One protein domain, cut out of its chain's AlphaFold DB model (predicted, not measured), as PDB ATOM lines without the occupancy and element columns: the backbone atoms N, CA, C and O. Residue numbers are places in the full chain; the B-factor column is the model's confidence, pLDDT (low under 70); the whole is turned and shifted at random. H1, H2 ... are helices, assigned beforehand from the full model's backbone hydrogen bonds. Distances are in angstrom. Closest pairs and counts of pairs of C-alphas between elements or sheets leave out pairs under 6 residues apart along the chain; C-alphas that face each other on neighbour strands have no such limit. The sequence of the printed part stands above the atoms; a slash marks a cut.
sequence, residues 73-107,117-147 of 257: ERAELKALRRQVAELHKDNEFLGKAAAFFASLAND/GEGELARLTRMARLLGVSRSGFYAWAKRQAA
ATOM      1  N   GLU A  73      65.794  -0.793  31.589       75.38
ATOM      2  CA  GLU A  73      65.168  -1.978  30.978       75.38
ATOM      3  C   GLU A  73      63.923  -2.433  31.757       75.38
ATOM      4  O   GLU A  73      62.916  -2.836  31.170       75.38
ATOM      5  N   ARG A  74      63.933  -2.334  33.094       79.00
ATOM      6  CA  ARG A  74      62.749  -2.625  33.928       79.00
ATOM      7  C   ARG A  74      61.625  -1.611  33.700       79.00
ATOM      8  O   ARG A  74      60.451  -1.998  33.682       79.00
ATOM      9  N   ALA A  75      61.957  -0.330  33.546       80.94
ATOM     10  CA  ALA A  75      60.985   0.721  33.260       80.94
ATOM     11  C   ALA A  75      60.360   0.540  31.867       80.94
ATOM     12  O   ALA A  75      59.134   0.615  31.728       80.94
ATOM     13  N   GLU A  76      61.177   0.212  30.867       85.44
ATOM     14  CA  GLU A  76      60.733  -0.082  29.508       85.44
ATOM     15  C   GLU A  76      59.859  -1.340  29.462       85.44
ATOM     16  O   GLU A  76      58.752  -1.301  28.924       85.44
ATOM     17  N   LEU A  77      60.257  -2.424  30.139       86.38
ATOM     18  CA  LEU A  77      59.436  -3.632  30.264       86.38
ATOM     19  C   LEU A  77      58.074  -3.344  30.902       86.38
ATOM     20  O   LEU A  77      57.060  -3.907  30.485       86.38
ATOM     21  N   LYS A  78      58.015  -2.462  31.904       89.75
ATOM     22  CA  LYS A  78      56.748  -2.039  32.514       89.75
ATOM     23  C   LYS A  78      55.888  -1.242  31.527       89.75
ATOM     24  O   LYS A  78      54.677  -1.468  31.473       89.75
ATOM     25  N   ALA A  79      56.488  -0.337  30.755       88.69
ATOM     26  CA  ALA A  79      55.793   0.445  29.733       88.69
ATOM     27  C   ALA A  79      55.256  -0.449  28.603       88.69
ATOM     28  O   ALA A  79      54.071  -0.373  28.273       88.69
ATOM     29  N   LEU A  80      56.084  -1.365  28.095       88.88
ATOM     30  CA  LEU A  80      55.714  -2.335  27.066       88.88
ATOM     31  C   LEU A  80      54.613  -3.278  27.549       88.88
ATOM     32  O   LEU A  80      53.605  -3.444  26.866       88.88
ATOM     33  N   ARG A  81      54.726  -3.837  28.761       90.12
ATOM     34  CA  ARG A  81      53.661  -4.676  29.344       90.12
ATOM     35  C   ARG A  81      52.346  -3.917  29.480       90.12
ATOM     36  O   ARG A  81      51.287  -4.479  29.208       90.12
ATOM     37  N   ARG A  82      52.399  -2.637  29.858       90.19
ATOM     38  CA  ARG A  82      51.212  -1.775  29.899       90.19
ATOM     39  C   ARG A  82      50.618  -1.585  28.503       90.19
ATOM     40  O   ARG A  82      49.404  -1.683  28.364       90.19
ATOM     41  N   GLN A  83      51.442  -1.346  27.486       84.12
ATOM     42  CA  GLN A  83      50.987  -1.195  26.104       84.12
ATOM     43  C   GLN A  83      50.356  -2.486  25.565       84.12
ATOM     44  O   GLN A  83      49.268  -2.431  25.000       84.12
ATOM     45  N   VAL A  84      50.985  -3.642  25.796       90.25
ATOM     46  CA  VAL A  84      50.453  -4.958  25.404       90.25
ATOM     47  C   VAL A  84      49.109  -5.226  26.076       90.25
ATOM     48  O   VAL A  84      48.158  -5.614  25.400       90.25
ATOM     49  N   ALA A  85      48.990  -4.958  27.380       85.19
ATOM     50  CA  ALA A  85      47.721  -5.098  28.093       85.19
ATOM     51  C   ALA A  85      46.624  -4.200  27.497       85.19
ATOM     52  O   ALA A  85      45.462  -4.601  27.417       85.19
ATOM     53  N   GLU A  86      46.984  -2.999  27.049       81.94
ATOM     54  CA  GLU A  86      46.027  -2.058  26.478       81.94
ATOM     55  C   GLU A  86      45.599  -2.427  25.058       81.94
ATOM     56  O   GLU A  86      44.406  -2.362  24.754       81.94
ATOM     57  N   LEU A  87      46.532  -2.921  24.242       82.44
ATOM     58  CA  LEU A  87      46.247  -3.492  22.925       82.44
ATOM     59  C   LEU A  87      45.374  -4.745  23.022       82.44
ATOM     60  O   LEU A  87      44.449  -4.905  22.231       82.44
ATOM     61  N   HIS A  88      45.613  -5.613  24.008       80.44
ATOM     62  CA  HIS A  88      44.763  -6.782  24.246       80.44
ATOM     63  C   HIS A  88      43.316  -6.375  24.539       80.44
ATOM     64  O   HIS A  88      42.397  -6.933  23.942       80.44
ATOM     65  N   LYS A  89      43.100  -5.361  25.388       77.88
ATOM     66  CA  LYS A  89      41.755  -4.824  25.655       77.88
ATOM     67  C   LYS A  89      41.113  -4.215  24.408       77.88
ATOM     68  O   LYS A  89      39.912  -4.379  24.207       77.88
ATOM     69  N   ASP A  90      41.886  -3.506  23.586       79.00
ATOM     70  CA  ASP A  90      41.395  -2.930  22.328       79.00
ATOM     71  C   ASP A  90      40.977  -4.025  21.334       79.00
ATOM     72  O   ASP A  90      39.885  -3.951  20.770       79.00
ATOM     73  N   ASN A  91      41.789  -5.074  21.177       79.12
ATOM     74  CA  ASN A  91      41.484  -6.218  20.317       79.12
ATOM     75  C   ASN A  91      40.273  -7.017  20.814       79.12
ATOM     76  O   ASN A  91      39.391  -7.343  20.022       79.12
ATOM     77  N   GLU A  92      40.191  -7.300  22.116       78.00
ATOM     78  CA  GLU A  92      39.031  -7.973  22.712       78.00
ATOM     79  C   GLU A  92      37.747  -7.169  22.462       78.00
ATOM     80  O   GLU A  92      36.700  -7.714  22.107       78.00
ATOM     81  N   PHE A  93      37.834  -5.849  22.614       75.94
ATOM     82  CA  PHE A  93      36.722  -4.950  22.374       75.94
ATOM     83  C   PHE A  93      36.303  -4.913  20.895       75.94
ATOM     84  O   PHE A  93      35.112  -5.029  20.605       75.94
ATOM     85  N   LEU A  94      37.255  -4.803  19.961       74.62
ATOM     86  CA  LEU A  94      36.982  -4.842  18.520       74.62
ATOM     87  C   LEU A  94      36.395  -6.187  18.083       74.62
ATOM     88  O   LEU A  94      35.457  -6.197  17.291       74.62
ATOM     89  N   GLY A  95      36.871  -7.302  18.642       68.19
ATOM     90  CA  GLY A  95      36.298  -8.627  18.398       68.19
ATOM     91  C   GLY A  95      34.828  -8.711  18.820       68.19
ATOM     92  O   GLY A  95      33.981  -9.163  18.049       68.19
ATOM     93  N   LYS A  96      34.490  -8.189  20.009       70.50
ATOM     94  CA  LYS A  96      33.097  -8.105  20.486       70.50
ATOM     95  C   LYS A  96      32.243  -7.173  19.624       70.50
ATOM     96  O   LYS A  96      31.103  -7.509  19.313       70.50
ATOM     97  N   ALA A  97      32.784  -6.024  19.222       64.00
ATOM     98  CA  ALA A  97      32.089  -5.081  18.350       64.00
ATOM     99  C   ALA A  97      31.816  -5.690  16.965       64.00
ATOM    100  O   ALA A  97      30.697  -5.595  16.472       64.00
ATOM    101  N   ALA A  98      32.794  -6.370  16.363       64.69
ATOM    102  CA  ALA A  98      32.632  -7.058  15.086       64.69
ATOM    103  C   ALA A  98      31.546  -8.143  15.153       64.69
ATOM    104  O   ALA A  98      30.689  -8.196  14.273       64.69
ATOM    105  N   ALA A  99      31.518  -8.947  16.223       60.66
ATOM    106  CA  ALA A  99      30.460  -9.934  16.448       60.66
ATOM    107  C   ALA A  99      29.072  -9.278  16.590       60.66
ATOM    108  O   ALA A  99      28.099  -9.748  16.000       60.66
ATOM    109  N   PHE A 100      28.982  -8.156  17.312       59.78
ATOM    110  CA  PHE A 100      27.750  -7.375  17.432       59.78
ATOM    111  C   PHE A 100      27.276  -6.830  16.075       59.78
ATOM    112  O   PHE A 100      26.122  -7.038  15.700       59.78
ATOM    113  N   PHE A 101      28.155  -6.207  15.286       52.56
ATOM    114  CA  PHE A 101      27.798  -5.702  13.956       52.56
ATOM    115  C   PHE A 101      27.439  -6.823  12.970       52.56
ATOM    116  O   PHE A 101      26.507  -6.653  12.185       52.56
ATOM    117  N   ALA A 102      28.101  -7.982  13.041       51.72
ATOM    118  CA  ALA A 102      27.725  -9.166  12.269       51.72
ATOM    119  C   ALA A 102      26.317  -9.670  12.638       51.72
ATOM    120  O   ALA A 102      25.548 -10.043  11.756       51.72
ATOM    121  N   SER A 103      25.941  -9.611  13.922       46.31
ATOM    122  CA  SER A 103      24.585  -9.965  14.368       46.31
ATOM    123  C   SER A 103      23.519  -8.957  13.910       46.31
ATOM    124  O   SER A 103      22.439  -9.362  13.488       46.31
ATOM    125  N   LEU A 104      23.839  -7.655  13.890       46.97
ATOM    126  CA  LEU A 104      22.942  -6.599  13.396       46.97
ATOM    127  C   LEU A 104      22.749  -6.624  11.876       46.97
ATOM    128  O   LEU A 104      21.712  -6.188  11.380       46.97
ATOM    129  N   ALA A 105      23.722  -7.135  11.120       48.44
ATOM    130  CA  ALA A 105      23.553  -7.370   9.689       48.44
ATOM    131  C   ALA A 105      22.489  -8.451   9.400       48.44
ATOM    132  O   ALA A 105      21.879  -8.426   8.330       48.44
ATOM    133  N   ASN A 106      22.232  -9.347  10.362       48.25
ATOM    134  CA  ASN A 106      21.249 -10.426  10.256       48.25
ATOM    135  C   ASN A 106      19.860 -10.081  10.822       48.25
ATOM    136  O   ASN A 106      18.883 -10.698  10.403       48.25
ATOM    137  N   ASP A 107      19.735  -9.108  11.729       39.19
ATOM    138  CA  ASP A 107      18.448  -8.723  12.321       39.19
ATOM    139  C   ASP A 107      18.228  -7.205  12.200       39.19
ATOM    140  O   ASP A 107      18.894  -6.399  12.848       39.19
ATOM    141  N   GLY A 117      26.041   5.043  32.384       45.31
ATOM    142  CA  GLY A 117      27.088   4.615  33.320       45.31
ATOM    143  C   GLY A 117      28.467   5.176  32.951       45.31
ATOM    144  O   GLY A 117      28.835   5.209  31.778       45.31
ATOM    145  N   GLU A 118      29.269   5.582  33.942       47.19
ATOM    146  CA  GLU A 118      30.647   6.084  33.749       47.19
ATOM    147  C   GLU A 118      31.551   5.079  33.002       47.19
ATOM    148  O   GLU A 118      32.422   5.464  32.219       47.19
ATOM    149  N   GLY A 119      31.282   3.776  33.157       54.28
ATOM    150  CA  GLY A 119      31.970   2.703  32.434       54.28
ATOM    151  C   GLY A 119      31.671   2.651  30.929       54.28
ATOM    152  O   GLY A 119      32.505   2.179  30.151       54.28
ATOM    153  N   GLU A 120      30.522   3.165  30.483       59.50
ATOM    154  CA  GLU A 120      30.161   3.202  29.065       59.50
ATOM    155  C   GLU A 120      30.822   4.381  28.345       59.50
ATOM    156  O   GLU A 120      31.272   4.234  27.214       59.50
ATOM    157  N   LEU A 121      31.014   5.519  29.017       56.47
ATOM    158  CA  LEU A 121      31.746   6.656  28.449       56.47
ATOM    159  C   LEU A 121      33.215   6.313  28.170       56.47
ATOM    160  O   LEU A 121      33.748   6.694  27.123       56.47
ATOM    161  N   ALA A 122      33.865   5.556  29.061       62.03
ATOM    162  CA  ALA A 122      35.217   5.043  28.833       62.03
ATOM    163  C   ALA A 122      35.259   4.062  27.645       62.03
ATOM    164  O   ALA A 122      36.155   4.133  26.799       62.03
ATOM    165  N   ARG A 123      34.244   3.196  27.536       69.44
ATOM    166  CA  ARG A 123      34.075   2.242  26.433       69.44
ATOM    167  C   ARG A 123      33.822   2.942  25.094       69.44
ATOM    168  O   ARG A 123      34.490   2.630  24.116       69.44
ATOM    169  N   LEU A 124      32.933   3.931  25.052       66.81
ATOM    170  CA  LEU A 124      32.610   4.733  23.870       66.81
ATOM    171  C   LEU A 124      33.775   5.625  23.449       66.81
ATOM    172  O   LEU A 124      34.013   5.791  22.259       66.81
ATOM    173  N   THR A 125      34.539   6.168  24.399       74.75
ATOM    174  CA  THR A 125      35.767   6.919  24.092       74.75
ATOM    175  C   THR A 125      36.811   6.004  23.452       74.75
ATOM    176  O   THR A 125      37.411   6.373  22.441       74.75
ATOM    177  N   ARG A 126      36.980   4.780  23.976       75.44
ATOM    178  CA  ARG A 126      37.832   3.752  23.362       75.44
ATOM    179  C   ARG A 126      37.326   3.372  21.963       75.44
ATOM    180  O   ARG A 126      38.123   3.340  21.035       75.44
ATOM    181  N   MET A 127      36.020   3.177  21.791       73.69
ATOM    182  CA  MET A 127      35.379   2.809  20.521       73.69
ATOM    183  C   MET A 127      35.508   3.899  19.452       73.69
ATOM    184  O   MET A 127      35.914   3.617  18.332       73.69
ATOM    185  N   ALA A 128      35.228   5.150  19.817       76.31
ATOM    186  CA  ALA A 128      35.373   6.319  18.957       76.31
ATOM    187  C   ALA A 128      36.820   6.471  18.459       76.31
ATOM    188  O   ALA A 128      37.047   6.637  17.262       76.31
ATOM    189  N   ARG A 129      37.801   6.311  19.361       80.88
ATOM    190  CA  ARG A 129      39.230   6.313  19.012       80.88
ATOM    191  C   ARG A 129      39.591   5.177  18.052       80.88
ATOM    192  O   ARG A 129      40.257   5.433  17.058       80.88
ATOM    193  N   LEU A 130      39.173   3.945  18.349       79.62
ATOM    194  CA  LEU A 130      39.529   2.766  17.549       79.62
ATOM    195  C   LEU A 130      38.873   2.763  16.161       79.62
ATOM    196  O   LEU A 130      39.483   2.298  15.207       79.62
ATOM    197  N   LEU A 131      37.654   3.297  16.040       76.75
ATOM    198  CA  LEU A 131      36.916   3.387  14.774       76.75
ATOM    199  C   LEU A 131      37.178   4.694  14.003       76.75
ATOM    200  O   LEU A 131      36.614   4.884  12.929       76.75
ATOM    201  N   GLY A 132      37.988   5.611  14.543       79.94
ATOM    202  CA  GLY A 132      38.303   6.889  13.896       79.94
ATOM    203  C   GLY A 132      37.120   7.863  13.787       79.94
ATOM    204  O   GLY A 132      37.118   8.728  12.914       79.94
ATOM    205  N   VAL A 133      36.106   7.743  14.650       82.69
ATOM    206  CA  VAL A 133      34.928   8.629  14.665       82.69
ATOM    207  C   VAL A 133      34.938   9.531  15.893       82.69
ATOM    208  O   VAL A 133      35.417   9.155  16.959       82.69
ATOM    209  N   SER A 134      34.371  10.735  15.790       80.31
ATOM    210  CA  SER A 134      34.191  11.578  16.973       80.31
ATOM    211  C   SER A 134      33.039  11.059  17.840       80.31
ATOM    212  O   SER A 134      32.012  10.593  17.338       80.31
ATOM    213  N   ARG A 135      33.167  11.190  19.167       74.38
ATOM    214  CA  ARG A 135      32.082  10.870  20.114       74.38
ATOM    215  C   ARG A 135      30.794  11.633  19.797       74.38
ATOM    216  O   ARG A 135      29.714  11.054  19.809       74.38
ATOM    217  N   SER A 136      30.910  12.929  19.509       74.50
ATOM    218  CA  SER A 136      29.772  13.771  19.125       74.50
ATOM    219  C   SER A 136      29.136  13.302  17.816       74.50
ATOM    220  O   SER A 136      27.913  13.302  17.700       74.50
ATOM    221  N   GLY A 137      29.942  12.827  16.861       71.00
ATOM    222  CA  GLY A 137      29.478  12.215  15.619       71.00
ATOM    223  C   GLY A 137      28.695  10.924  15.851       71.00
ATOM    224  O   GLY A 137      27.632  10.754  15.253       71.00
ATOM    225  N   PHE A 138      29.163  10.060  16.761       74.81
ATOM    226  CA  PHE A 138      28.450   8.843  17.159       74.81
ATOM    227  C   PHE A 138      27.082   9.162  17.771       74.81
ATOM    228  O   PHE A 138      26.077   8.653  17.288       74.81
ATOM    229  N   TYR A 139      27.013  10.059  18.760       74.62
ATOM    230  CA  TYR A 139      25.731  10.444  19.363       74.62
ATOM    231  C   TYR A 139      24.797  11.138  18.367       74.62
ATOM    232  O   TYR A 139      23.597  10.871  18.359       74.62
ATOM    233  N   ALA A 140      25.323  11.984  17.476       73.06
ATOM    234  CA  ALA A 140      24.524  12.590  16.415       73.06
ATOM    235  C   ALA A 140      23.980  11.540  15.431       73.06
ATOM    236  O   ALA A 140      22.839  11.645  14.984       73.06
ATOM    237  N   TRP A 141      24.774  10.521  15.090       78.88
ATOM    238  CA  TRP A 141      24.334   9.397  14.266       78.88
ATOM    239  C   TRP A 141      23.292   8.539  14.988       78.88
ATOM    240  O   TRP A 141      22.235   8.300  14.410       78.88
ATOM    241  N   ALA A 142      23.529   8.161  16.245       73.56
ATOM    242  CA  ALA A 142      22.601   7.374  17.054       73.56
ATOM    243  C   ALA A 142      21.254   8.095  17.205       73.56
ATOM    244  O   ALA A 142      20.203   7.513  16.949       73.56
ATOM    245  N   LYS A 143      21.282   9.406  17.477       73.25
ATOM    246  CA  LYS A 143      20.080  10.249  17.522       73.25
ATOM    247  C   LYS A 143      19.338  10.282  16.183       73.25
ATOM    248  O   LYS A 143      18.116  10.244  16.180       73.25
ATOM    249  N   ARG A 144      20.044  10.332  15.046       71.81
ATOM    250  CA  ARG A 144      19.420  10.263  13.708       71.81
ATOM    251  C   ARG A 144      18.822   8.891  13.393       71.81
ATOM    252  O   ARG A 144      17.848   8.844  12.656       71.81
ATOM    253  N   GLN A 145      19.397   7.806  13.911       70.25
ATOM    254  CA  GLN A 145      18.845   6.453  13.753       70.25
ATOM    255  C   GLN A 145      17.619   6.222  14.642       70.25
ATOM    256  O   GLN A 145      16.692   5.536  14.227       70.25
ATOM    257  N   ALA A 146      17.615   6.793  15.850       68.31
ATOM    258  CA  ALA A 146      16.487   6.732  16.779       68.31
ATOM    259  C   ALA A 146      15.355   7.710  16.418       68.31
ATOM    260  O   ALA A 146      14.231   7.549  16.885       68.31
ATOM    261  N   ALA A 147      15.650   8.740  15.620       73.38
ATOM    262  CA  ALA A 147      14.651   9.671  15.127       73.38
ATOM    263  C   ALA A 147      13.773   9.027  14.048       73.38
ATOM    264  O   ALA A 147      14.233   8.231  13.228       73.38
TER     265      ALA A 147
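AT A GLANCE: This is residues 73 to 107 and 117 to 147 of the 257 residues of a protein of Corynebacterium variabile (UniProt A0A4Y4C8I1). One long helix, H1, makes most of the length, and a short H2 crosses it near its middle at about a right angle, close to it but hardly in contact; H3 then turns off the end of H2 to make a corner with it and heads roughly the way H1 runs, apart from H1. Three stretches stick out: residues 73 to 88, which belong to H1; residues 98 to 107, of which 98 to 106 belong to H1; and residues 139 to 147, of which 139 to 146 belong to H3. The printed part has 66 residues with three named helices, in the order H1, H2, H3, and no named strand, and its class is all helix. The whole is loose, with a radius of gyration of the C-alphas of 15.5 A, and spans 54 by 26 by 22 A.

HOW THE PARTS SIT: H1, residues 73 to 106, touches no helix. H2, residues 118 to 131, is close to H1 but not clearly touching it, with 2 pairs of C-alphas within 8 A. The closest C-alphas of the two are those of Asp 90 and Arg 126, 7.6 A apart. Their lines are about perpendicular, at 87 degrees. H3, residues 135 to 146, touches H2, and the closest C-alphas of the two are those of Ala 128 and Arg 135, 5.7 A apart. H2 touches H3 with residues 124 to 128 alone, and H3 touches H2 with residues 135 to 138 alone. The lines of H2 and H3 are about perpendicular, at 81 degrees. H1 and H3 are apart. In H2 and H3 every O i to N i+4 pair is within hydrogen-bond range, and in H1 29 of 30 are.

IN THESE COORDINATES: H1 begins at Glu 73, whose C-alpha is at (65.168, -1.978, 30.978), and ends at Asn 106, with its C-alpha at (21.249, -10.426, 10.256); the two are 49.3 A apart. H2 runs from Glu 118 to Leu 131, 20.2 A from first to last C-alpha. H3 runs from Arg 135 to Ala 146, 16.5 A from first to last C-alpha, and C-alpha 146 is at (16.487, 6.732, 16.779).

THE WHOLE: The two C-alphas farthest apart are those of Glu 73 and Ala 147, at 54.2 A. Residues 108 to 116 are cut out and not printed, and C-alphas 107 and 117 are 26.3 A apart across the cut, in the link between H1 and H2. The link from H2 to H3 is tight, with 3 residues. The mean pLDDT of the printed part is 71.8; residue 95, residues 97 to 107, residues 117 to 124 and residue 146 are under 70, where the model's confidence is low.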